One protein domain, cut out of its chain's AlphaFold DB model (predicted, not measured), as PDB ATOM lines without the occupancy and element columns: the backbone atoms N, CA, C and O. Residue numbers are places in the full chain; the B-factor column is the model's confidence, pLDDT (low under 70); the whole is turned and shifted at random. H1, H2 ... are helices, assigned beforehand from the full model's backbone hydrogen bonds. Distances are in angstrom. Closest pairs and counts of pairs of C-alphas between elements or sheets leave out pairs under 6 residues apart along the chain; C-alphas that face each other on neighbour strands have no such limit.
ATOM      1  N   PRO A 527     -14.513  15.845 -20.044       58.94
ATOM      2  CA  PRO A 527     -14.484  16.155 -21.474       58.94
ATOM      3  C   PRO A 527     -15.187  15.157 -22.405       58.94
ATOM      4  O   PRO A 527     -15.839  15.631 -23.330       58.94
ATOM      5  N   PRO A 528     -15.134  13.820 -22.210       61.03
ATOM      6  CA  PRO A 528     -15.937  12.912 -23.032       61.03
ATOM      7  C   PRO A 528     -17.444  12.980 -22.721       61.03
ATOM      8  O   PRO A 528     -18.247  12.687 -23.598       61.03
ATOM      9  N   MET A 529     -17.851  13.397 -21.513       62.72
ATOM     10  CA  MET A 529     -19.263  13.641 -21.168       62.72
ATOM     11  C   MET A 529     -19.748  15.034 -21.589       62.72
ATOM     12  O   MET A 529     -20.942  15.212 -21.821       62.72
ATOM     13  N   ALA A 530     -18.854  16.023 -21.676       63.75
ATOM     14  CA  ALA A 530     -19.215  17.426 -21.855       63.75
ATOM     15  C   ALA A 530     -20.105  17.692 -23.089       63.75
ATOM     16  O   ALA A 530     -21.101  18.390 -22.916       63.75
ATOM     17  N   PRO A 531     -19.872  17.113 -24.288       66.12
ATOM     18  CA  PRO A 531     -20.758  17.323 -25.436       66.12
ATOM     19  C   PRO A 531     -22.182  16.799 -25.202       66.12
ATOM     20  O   PRO A 531     -23.139  17.531 -25.444       66.12
ATOM     21  N   ALA A 532     -22.317  15.576 -24.676       63.97
ATOM     22  CA  ALA A 532     -23.606  14.935 -24.386       63.97
ATOM     23  C   ALA A 532     -24.336  15.562 -23.180       63.97
ATOM     24  O   ALA A 532     -25.557  15.451 -23.040       63.97
ATOM     25  N   PHE A 533     -23.592  16.228 -22.290       65.88
ATOM     26  CA  PHE A 533     -24.165  17.016 -21.207       65.88
ATOM     27  C   PHE A 533     -24.652  18.370 -21.715       65.88
ATOM     28  O   PHE A 533     -25.818  18.693 -21.509       65.88
ATOM     29  N   LEU A 534     -23.806  19.126 -22.422       67.88
ATOM     30  CA  LEU A 534     -24.144  20.444 -22.965       67.88
ATOM     31  C   LEU A 534     -25.334  20.376 -23.930       67.88
ATOM     32  O   LEU A 534     -26.191  21.250 -23.868       67.88
ATOM     33  N   SER A 535     -25.445  19.317 -24.735       66.75
ATOM     34  CA  SER A 535     -26.629  19.040 -25.559       66.75
ATOM     35  C   SER A 535     -27.882  18.758 -24.724       66.75
ATOM     36  O   SER A 535     -28.946  19.322 -24.969       66.75
ATOM     37  N   SER A 536     -27.769  17.913 -23.694       65.69
ATOM     38  CA  SER A 536     -28.883  17.598 -22.792       65.69
ATOM     39  C   SER A 536     -29.344  18.819 -21.995       65.69
ATOM     40  O   SER A 536     -30.534  18.970 -21.726       65.69
ATOM     41  N   VAL A 537     -28.422  19.725 -21.658       70.00
ATOM     42  CA  VAL A 537     -28.729  21.024 -21.062       70.00
ATOM     43  C   VAL A 537     -29.386  21.928 -22.100       70.00
ATOM     44  O   VAL A 537     -30.481  22.397 -21.823       70.00
ATOM     45  N   SER A 538     -28.816  22.123 -23.294       71.50
ATOM     46  CA  SER A 538     -29.388  23.027 -24.305       71.50
ATOM     47  C   SER A 538     -30.812  22.630 -24.701       71.50
ATOM     48  O   SER A 538     -31.702  23.469 -24.637       71.50
ATOM     49  N   VAL A 539     -31.075  21.347 -24.972       68.88
ATOM     50  CA  VAL A 539     -32.426  20.856 -25.307       68.88
ATOM     51  C   VAL A 539     -33.415  21.077 -24.153       68.88
ATOM     52  O   VAL A 539     -34.560  21.477 -24.379       68.88
ATOM     53  N   ARG A 540     -32.991  20.871 -22.897       70.62
ATOM     54  CA  ARG A 540     -33.840  21.146 -21.722       70.62
ATOM     55  C   ARG A 540     -34.052  22.651 -21.502       70.62
ATOM     56  O   ARG A 540     -35.156  23.046 -21.131       70.62
ATOM     57  N   LEU A 541     -33.055  23.490 -21.784       74.56
ATOM     58  CA  LEU A 541     -33.174  24.952 -21.754       74.56
ATOM     59  C   LEU A 541     -34.104  25.476 -22.850       74.56
ATOM     60  O   LEU A 541     -34.919  26.346 -22.564       74.56
ATOM     61  N   ASP A 542     -34.051  24.923 -24.060       78.69
ATOM     62  CA  ASP A 542     -34.952  25.284 -25.158       78.69
ATOM     63  C   ASP A 542     -36.405  24.901 -24.835       78.69
ATOM     64  O   ASP A 542     -37.327  25.693 -25.051       78.69
ATOM     65  N   ALA A 543     -36.619  23.734 -24.215       75.81
ATOM     66  CA  ALA A 543     -37.932  23.336 -23.712       75.81
ATOM     67  C   ALA A 543     -38.455  24.311 -22.636       75.81
ATOM     68  O   ALA A 543     -39.584  24.794 -22.750       75.81
ATOM     69  N   VAL A 544     -37.635  24.670 -21.639       80.50
ATOM     70  CA  VAL A 544     -37.994  25.663 -20.605       80.50
ATOM     71  C   VAL A 544     -38.224  27.052 -21.213       80.50
ATOM     72  O   VAL A 544     -39.198  27.711 -20.865       80.50
ATOM     73  N   SER A 545     -37.405  27.477 -22.173       83.44
ATOM     74  CA  SER A 545     -37.560  28.734 -22.916       83.44
ATOM     75  C   SER A 545     -38.904  28.790 -23.652       83.44
ATOM     76  O   SER A 545     -39.648  29.764 -23.520       83.44
ATOM     77  N   SER A 546     -39.285  27.709 -24.343       83.12
ATOM     78  CA  SER A 546     -40.592  27.602 -25.008       83.12
ATOM     79  C   SER A 546     -41.766  27.640 -24.015       83.12
ATOM     80  O   SER A 546     -42.783  28.287 -24.279       83.12
ATOM     81  N   MET A 547     -41.602  27.024 -22.840       83.38
ATOM     82  CA  MET A 547     -42.591  27.026 -21.762       83.38
ATOM     83  C   MET A 547     -42.775  28.432 -21.175       83.38
ATOM     84  O   MET A 547     -43.899  28.934 -21.158       83.38
ATOM     85  N   LEU A 548     -41.685  29.088 -20.759       85.38
ATOM     86  CA  LEU A 548     -41.680  30.458 -20.230       85.38
ATOM     87  C   LEU A 548     -42.289  31.441 -21.233       85.38
ATOM     88  O   LEU A 548     -43.155  32.239 -20.878       85.38
ATOM     89  N   ARG A 549     -41.915  31.323 -22.512       85.75
ATOM     90  CA  ARG A 549     -42.508  32.109 -23.594       85.75
ATOM     91  C   ARG A 549     -44.022  31.910 -23.679       85.75
ATOM     92  O   ARG A 549     -44.748  32.894 -23.750       85.75
ATOM     93  N   SER A 550     -44.509  30.669 -23.600       85.75
ATOM     94  CA  SER A 550     -45.950  30.385 -23.629       85.75
ATOM     95  C   SER A 550     -46.712  30.921 -22.407       85.75
ATOM     96  O   SER A 550     -47.886  31.271 -22.531       85.75
ATOM     97  N   PHE A 551     -46.061  31.023 -21.239       83.56
ATOM     98  CA  PHE A 551     -46.645  31.638 -20.043       83.56
ATOM     99  C   PHE A 551     -46.730  33.162 -20.163       83.56
ATOM    100  O   PHE A 551     -47.770  33.727 -19.828       83.56
ATOM    101  N   LEU A 552     -45.687  33.808 -20.695       82.62
ATOM    102  CA  LEU A 552     -45.654  35.255 -20.937       82.62
ATOM    103  C   LEU A 552     -46.596  35.683 -22.078       82.62
ATOM    104  O   LEU A 552     -47.285  36.691 -21.958       82.62
ATOM    105  N   GLU A 553     -46.699  34.903 -23.160       85.25
ATOM    106  CA  GLU A 553     -47.654  35.152 -24.258       85.25
ATOM    107  C   GLU A 553     -49.123  34.980 -23.822       85.25
ATOM    108  O   GLU A 553     -50.024  35.560 -24.428       85.25
ATOM    109  N   ARG A 554     -49.374  34.207 -22.757       83.75
ATOM    110  CA  ARG A 554     -50.690  34.041 -22.111       83.75
ATOM    111  C   ARG A 554     -50.828  34.885 -20.847       83.75
ATOM    112  O   ARG A 554     -51.666  34.587 -19.983       83.75
ATOM    113  N   ASP A 555     -49.988  35.905 -20.691       79.94
ATOM    114  CA  ASP A 555     -50.058  36.737 -19.510       79.94
ATOM    115  C   ASP A 555     -51.159  37.799 -19.596       79.94
ATOM    116  O   ASP A 555     -51.428  38.412 -20.626       79.94
ATOM    117  N   SER A 556     -51.812  37.995 -18.462       74.31
ATOM    118  CA  SER A 556     -52.848  38.985 -18.217       74.31
ATOM    119  C   SER A 556     -52.363  39.744 -16.999       74.31
ATOM    120  O   SER A 556     -52.139  39.104 -15.975       74.31
ATOM    121  N   LEU A 557     -52.160  41.058 -17.112       70.62
ATOM    122  CA  LEU A 557     -51.411  41.839 -16.127       70.62
ATOM    123  C   LEU A 557     -52.123  41.877 -14.760       70.62
ATOM    124  O   LEU A 557     -52.919  42.767 -14.474       70.62
ATOM    125  N   VAL A 558     -51.825  40.872 -13.935       75.38
ATOM    126  CA  VAL A 558     -52.210  40.736 -12.530       75.38
ATOM    127  C   VAL A 558     -50.974  41.118 -11.715       75.38
ATOM    128  O   VAL A 558     -49.972  40.405 -11.807       75.38
ATOM    129  N   PRO A 559     -50.977  42.262 -11.009       69.62
ATOM    130  CA  PRO A 559     -49.821  42.708 -10.234       69.62
ATOM    131  C   PRO A 559     -49.579  41.793  -9.027       69.62
ATOM    132  O   PRO A 559     -50.522  41.247  -8.461       69.62
ATOM    133  N   VAL A 560     -48.315  41.666  -8.623       68.56
ATOM    134  CA  VAL A 560     -47.919  40.963  -7.394       68.56
ATOM    135  C   VAL A 560     -48.327  41.788  -6.171       68.56
ATOM    136  O   VAL A 560     -48.217  43.014  -6.183       68.56
ATOM    137  N   ASP A 561     -48.757  41.129  -5.094       62.81
ATOM    138  CA  ASP A 561     -48.933  41.782  -3.795       62.81
ATOM    139  C   ASP A 561     -47.573  41.960  -3.078       62.81
ATOM    140  O   ASP A 561     -46.829  40.987  -2.929       62.81
ATOM    141  N   PRO A 562     -47.227  43.163  -2.573       61.47
ATOM    142  CA  PRO A 562     -48.040  44.378  -2.547       61.47
ATOM    143  C   PRO A 562     -48.075  45.110  -3.907       61.47
ATOM    144  O   PRO A 562     -47.041  45.191  -4.576       61.47
ATOM    145  N   PRO A 563     -49.203  45.766  -4.261       61.41
ATOM    146  CA  PRO A 563     -49.554  46.229  -5.617       61.41
ATOM    147  C   PRO A 563     -48.755  47.445  -6.140       61.41
ATOM    148  O   PRO A 563     -49.233  48.230  -6.958       61.41
ATOM    149  N   HIS A 564     -47.530  47.633  -5.657       64.00
ATOM    150  CA  HIS A 564     -46.555  48.605  -6.151       64.00
ATOM    151  C   HIS A 564     -45.592  48.002  -7.190       64.00
ATOM    152  O   HIS A 564     -44.779  48.732  -7.759       64.00
ATOM    153  N   SER A 565     -45.659  46.691  -7.455       64.38
ATOM    154  CA  SER A 565     -44.856  46.030  -8.489       64.38
ATOM    155  C   SER A 565     -45.282  46.468  -9.896       64.38
ATOM    156  O   SER A 565     -46.429  46.279 -10.296       64.38
ATOM    157  N   SER A 566     -44.341  46.963 -10.701       73.38
ATOM    158  CA  SER A 566     -44.565  47.298 -12.119       73.38
ATOM    159  C   SER A 566     -44.577  46.074 -13.053       73.38
ATOM    160  O   SER A 566     -44.370  46.216 -14.258       73.38
ATOM    161  N   TYR A 567     -44.732  44.874 -12.498       74.81
ATOM    162  CA  TYR A 567     -44.636  43.582 -13.168       74.81
ATOM    163  C   TYR A 567     -45.746  42.652 -12.671       74.81
ATOM    164  O   TYR A 567     -46.300  42.851 -11.588       74.81
ATOM    165  N   SER A 568     -46.087  41.659 -13.489       81.50
ATOM    166  CA  SER A 568     -47.119  40.674 -13.184       81.50
ATOM    167  C   SER A 568     -46.604  39.519 -12.324       81.50
ATOM    168  O   SER A 568     -45.405  39.236 -12.289       81.50
ATOM    169  N   GLU A 569     -47.532  38.807 -11.689       80.12
ATOM    170  CA  GLU A 569     -47.281  37.556 -10.963       80.12
ATOM    171  C   GLU A 569     -46.547  36.530 -11.834       80.12
ATOM    172  O   GLU A 569     -45.460  36.078 -11.478       80.12
ATOM    173  N   LYS A 570     -47.032  36.284 -13.059       80.81
ATOM    174  CA  LYS A 570     -46.373  35.350 -13.984       80.81
ATOM    175  C   LYS A 570     -44.978  35.807 -14.416       80.81
ATOM    176  O   LYS A 570     -44.129  34.960 -14.685       80.81
ATOM    177  N   ALA A 571     -44.713  37.115 -14.490       81.56
ATOM    178  CA  ALA A 571     -43.371  37.620 -14.778       81.56
ATOM    179  C   ALA A 571     -42.410  37.385 -13.599       81.56
ATOM    180  O   ALA A 571     -41.253  37.027 -13.830       81.56
ATOM    181  N   ALA A 572     -42.888  37.518 -12.357       82.44
ATOM    182  CA  ALA A 572     -42.122  37.160 -11.165       82.44
ATOM    183  C   ALA A 572     -41.837  35.649 -11.114       82.44
ATOM    184  O   ALA A 572     -40.682  35.261 -10.946       82.44
ATOM    185  N   ASP A 573     -42.837  34.798 -11.366       83.06
ATOM    186  CA  ASP A 573     -42.664  33.339 -11.434       83.06
ATOM    187  C   ASP A 573     -41.661  32.925 -12.519       83.06
ATOM    188  O   ASP A 573     -40.744  32.141 -12.263       83.06
ATOM    189  N   CYS A 574     -41.777  33.495 -13.725       84.50
ATOM    190  CA  CYS A 574     -40.819  33.260 -14.806       84.50
ATOM    191  C   CYS A 574     -39.394  33.652 -14.388       84.50
ATOM    192  O   CYS A 574     -38.443  32.923 -14.680       84.50
ATOM    193  N   TRP A 575     -39.236  34.774 -13.681       84.38
ATOM    194  CA  TRP A 575     -37.941  35.216 -13.171       84.38
ATOM    195  C   TRP A 575     -37.394  34.281 -12.082       84.38
ATOM    196  O   TRP A 575     -36.224  33.908 -12.136       84.38
ATOM    197  N   HIS A 576     -38.235  33.815 -11.153       83.88
ATOM    198  CA  HIS A 576     -37.854  32.821 -10.148       83.88
ATOM    199  C   HIS A 576     -37.409  31.493 -10.777       83.88
ATOM    200  O   HIS A 576     -36.396  30.936 -10.356       83.88
ATOM    201  N   VAL A 577     -38.098  31.012 -11.817       84.38
ATOM    202  CA  VAL A 577     -37.686  29.816 -12.572       84.38
ATOM    203  C   VAL A 577     -36.315  30.019 -13.224       84.38
ATOM    204  O   VAL A 577     -35.456  29.147 -13.102       84.38
ATOM    205  N   VAL A 578     -36.068  31.175 -13.853       84.38
ATOM    206  CA  VAL A 578     -34.759  31.506 -14.448       84.38
ATOM    207  C   VAL A 578     -33.660  31.593 -13.382       84.38
ATOM    208  O   VAL A 578     -32.584  31.033 -13.585       84.38
ATOM    209  N   CYS A 579     -33.914  32.229 -12.235       81.50
ATOM    210  CA  CYS A 579     -32.951  32.313 -11.135       81.50
ATOM    211  C   CYS A 579     -32.619  30.938 -10.539       81.50
ATOM    212  O   CYS A 579     -31.442  30.633 -10.359       81.50
ATOM    213  N   ASN A 580     -33.623  30.096 -10.283       77.69
ATOM    214  CA  ASN A 580     -33.422  28.746  -9.750       77.69
ATOM    215  C   ASN A 580     -32.663  27.854 -10.739       77.69
ATOM    216  O   ASN A 580     -31.809  27.070 -10.340       77.69
ATOM    217  N   LEU A 581     -32.937  27.997 -12.037       75.19
ATOM    218  CA  LEU A 581     -32.232  27.269 -13.084       75.19
ATOM    219  C   LEU A 581     -30.782  27.759 -13.255       75.19
ATOM    220  O   LEU A 581     -29.876  26.940 -13.391       75.19
ATOM    221  N   ALA A 582     -30.535  29.070 -13.185       75.25
ATOM    222  CA  ALA A 582     -29.181  29.619 -13.178       75.25
ATOM    223  C   ALA A 582     -28.389  29.154 -11.943       75.25
ATOM    224  O   ALA A 582     -27.235  28.752 -12.081       75.25
ATOM    225  N   ALA A 583     -29.017  29.140 -10.762       72.62
ATOM    226  CA  ALA A 583     -28.432  28.584  -9.545       72.62
ATOM    227  C   ALA A 583     -28.105  27.093  -9.712       72.62
ATOM    228  O   ALA A 583     -26.960  26.712  -9.506       72.62
ATOM    229  N   ALA A 584     -29.043  26.274 -10.199       65.69
ATOM    230  CA  ALA A 584     -28.816  24.846 -10.426       65.69
ATOM    231  C   ALA A 584     -27.660  24.572 -11.409       65.69
ATOM    232  O   ALA A 584     -26.855  23.677 -11.168       65.69
ATOM    233  N   VAL A 585     -27.530  25.356 -12.490       66.88
ATOM    234  CA  VAL A 585     -26.389  25.251 -13.421       66.88
ATOM    235  C   VAL A 585     -25.070  25.622 -12.730       66.88
ATOM    236  O   VAL A 585     -24.082  24.912 -12.908       66.88
ATOM    237  N   LEU A 586     -25.051  26.679 -11.911       64.62
ATOM    238  CA  LEU A 586     -23.868  27.108 -11.149       64.62
ATOM    239  C   LEU A 586     -23.508  26.162  -9.988       64.62
ATOM    240  O   LEU A 586     -22.343  26.087  -9.605       64.62
ATOM    241  N   GLU A 587     -24.486  25.438  -9.442       61.88
ATOM    242  CA  GLU A 587     -24.309  24.428  -8.394       61.88
ATOM    243  C   GLU A 587     -23.909  23.051  -8.945       61.88
ATOM    244  O   GLU A 587     -23.428  22.214  -8.171       61.88
ATOM    245  N   THR A 588     -24.040  22.793 -10.260       60.12
ATOM    246  CA  THR A 588     -23.557  21.524 -10.829       60.12
ATOM    247  C   THR A 588     -22.062  21.342 -10.524       60.12
ATOM    248  O   THR A 588     -21.256  22.224 -10.823       60.12
ATOM    249  N   PRO A 589     -21.642  20.207  -9.928       52.00
ATOM    250  CA  PRO A 589     -20.319  20.066  -9.315       52.00
ATOM    251  C   PRO A 589     -19.195  19.786 -10.327       52.00
ATOM    252  O   PRO A 589     -18.234  19.082 -10.013       52.00
ATOM    253  N   ALA A 590     -19.293  20.341 -11.533       51.94
ATOM    254  CA  ALA A 590     -18.230  20.283 -12.518       51.94
ATOM    255  C   ALA A 590     -17.086  21.253 -12.152       51.94
ATOM    256  O   ALA A 590     -17.316  22.335 -11.604       51.94
ATOM    257  N   PRO A 591     -15.821  20.906 -12.443       44.16
ATOM    258  CA  PRO A 591     -14.706  21.819 -12.273       44.16
ATOM    259  C   PRO A 591     -14.850  23.001 -13.237       44.16
ATOM    260  O   PRO A 591     -15.232  22.829 -14.392       44.16
ATOM    261  N   ILE A 592     -14.451  24.191 -12.788       42.28
ATOM    262  CA  ILE A 592     -14.395  25.397 -13.626       42.28
ATOM    263  C   ILE A 592     -13.255  25.261 -14.653       42.28
ATOM    264  O   ILE A 592     -12.137  25.726 -14.431       42.28
ATOM    265  N   SER A 593     -13.560  24.561 -15.744       42.00
ATOM    266  CA  SER A 593     -12.933  24.587 -17.069       42.00
ATOM    267  C   SER A 593     -13.770  23.690 -18.001       42.00
ATOM    268  O   SER A 593     -13.360  22.568 -18.315       42.00
ATOM    269  N   TRP A 594     -14.976  24.151 -18.349       44.41
ATOM    270  CA  TRP A 594     -15.759  23.610 -19.469       44.41
ATOM    271  C   TRP A 594     -15.180  24.111 -20.795       44.41
ATOM    272  O   TRP A 594     -14.829  25.313 -20.846       44.41
TER     273      TRP A 594
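Overview. This is residues 527 to 594 of the 594 residues of an uncharacterized protein of Toxoplasma gondii ARI (UniProt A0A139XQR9). The model is a long helical hairpin: H1 runs one way, a wide loop of residues 554 to 568 turns the backbone at one end, and H2 folds back nearly parallel in line to H1. The two helices meet near the loop, and the end after H2 comes back toward the start of the printed part. The printed part has 68 residues with two named helices, H1 then H2, and no named strand; its class is all helix. It is loose, with a radius of gyration of the C-alphas of 15.9 A, and a rod spanning 49 by 21 by 11 A.

Along the chain. H1 is residues 530 to 553, 33.6 A long from C-alpha 530 at (-19.215, 17.426, -21.855) to C-alpha 553. H2 is residues 569 to 587, 26.6 A long, ending with C-alpha 587 at (-24.309, 24.428, -8.394).

Arrangement. H1 and H2 form a helical hairpin, at a shallow tilt of 9 degrees, opposite ways. They touch through residues 548 to 552 and 570 to 574 alone; the closest C-alphas, of Leu 548 and Cys 574, are 6.2 A apart. In both helices every O i to N i+4 pair is within hydrogen-bond range.

Size, cuts and confidence. The C-alphas farthest apart, of Pro 528 and Pro 563, are 50.4 A apart. The printed part has no cut, and the link from H1 to H2 is long, 15 residues. Mean pLDDT of the printed part is 71.5; residues 527 to 536, 539, 559 to 565 and 584 to 594 are under 70.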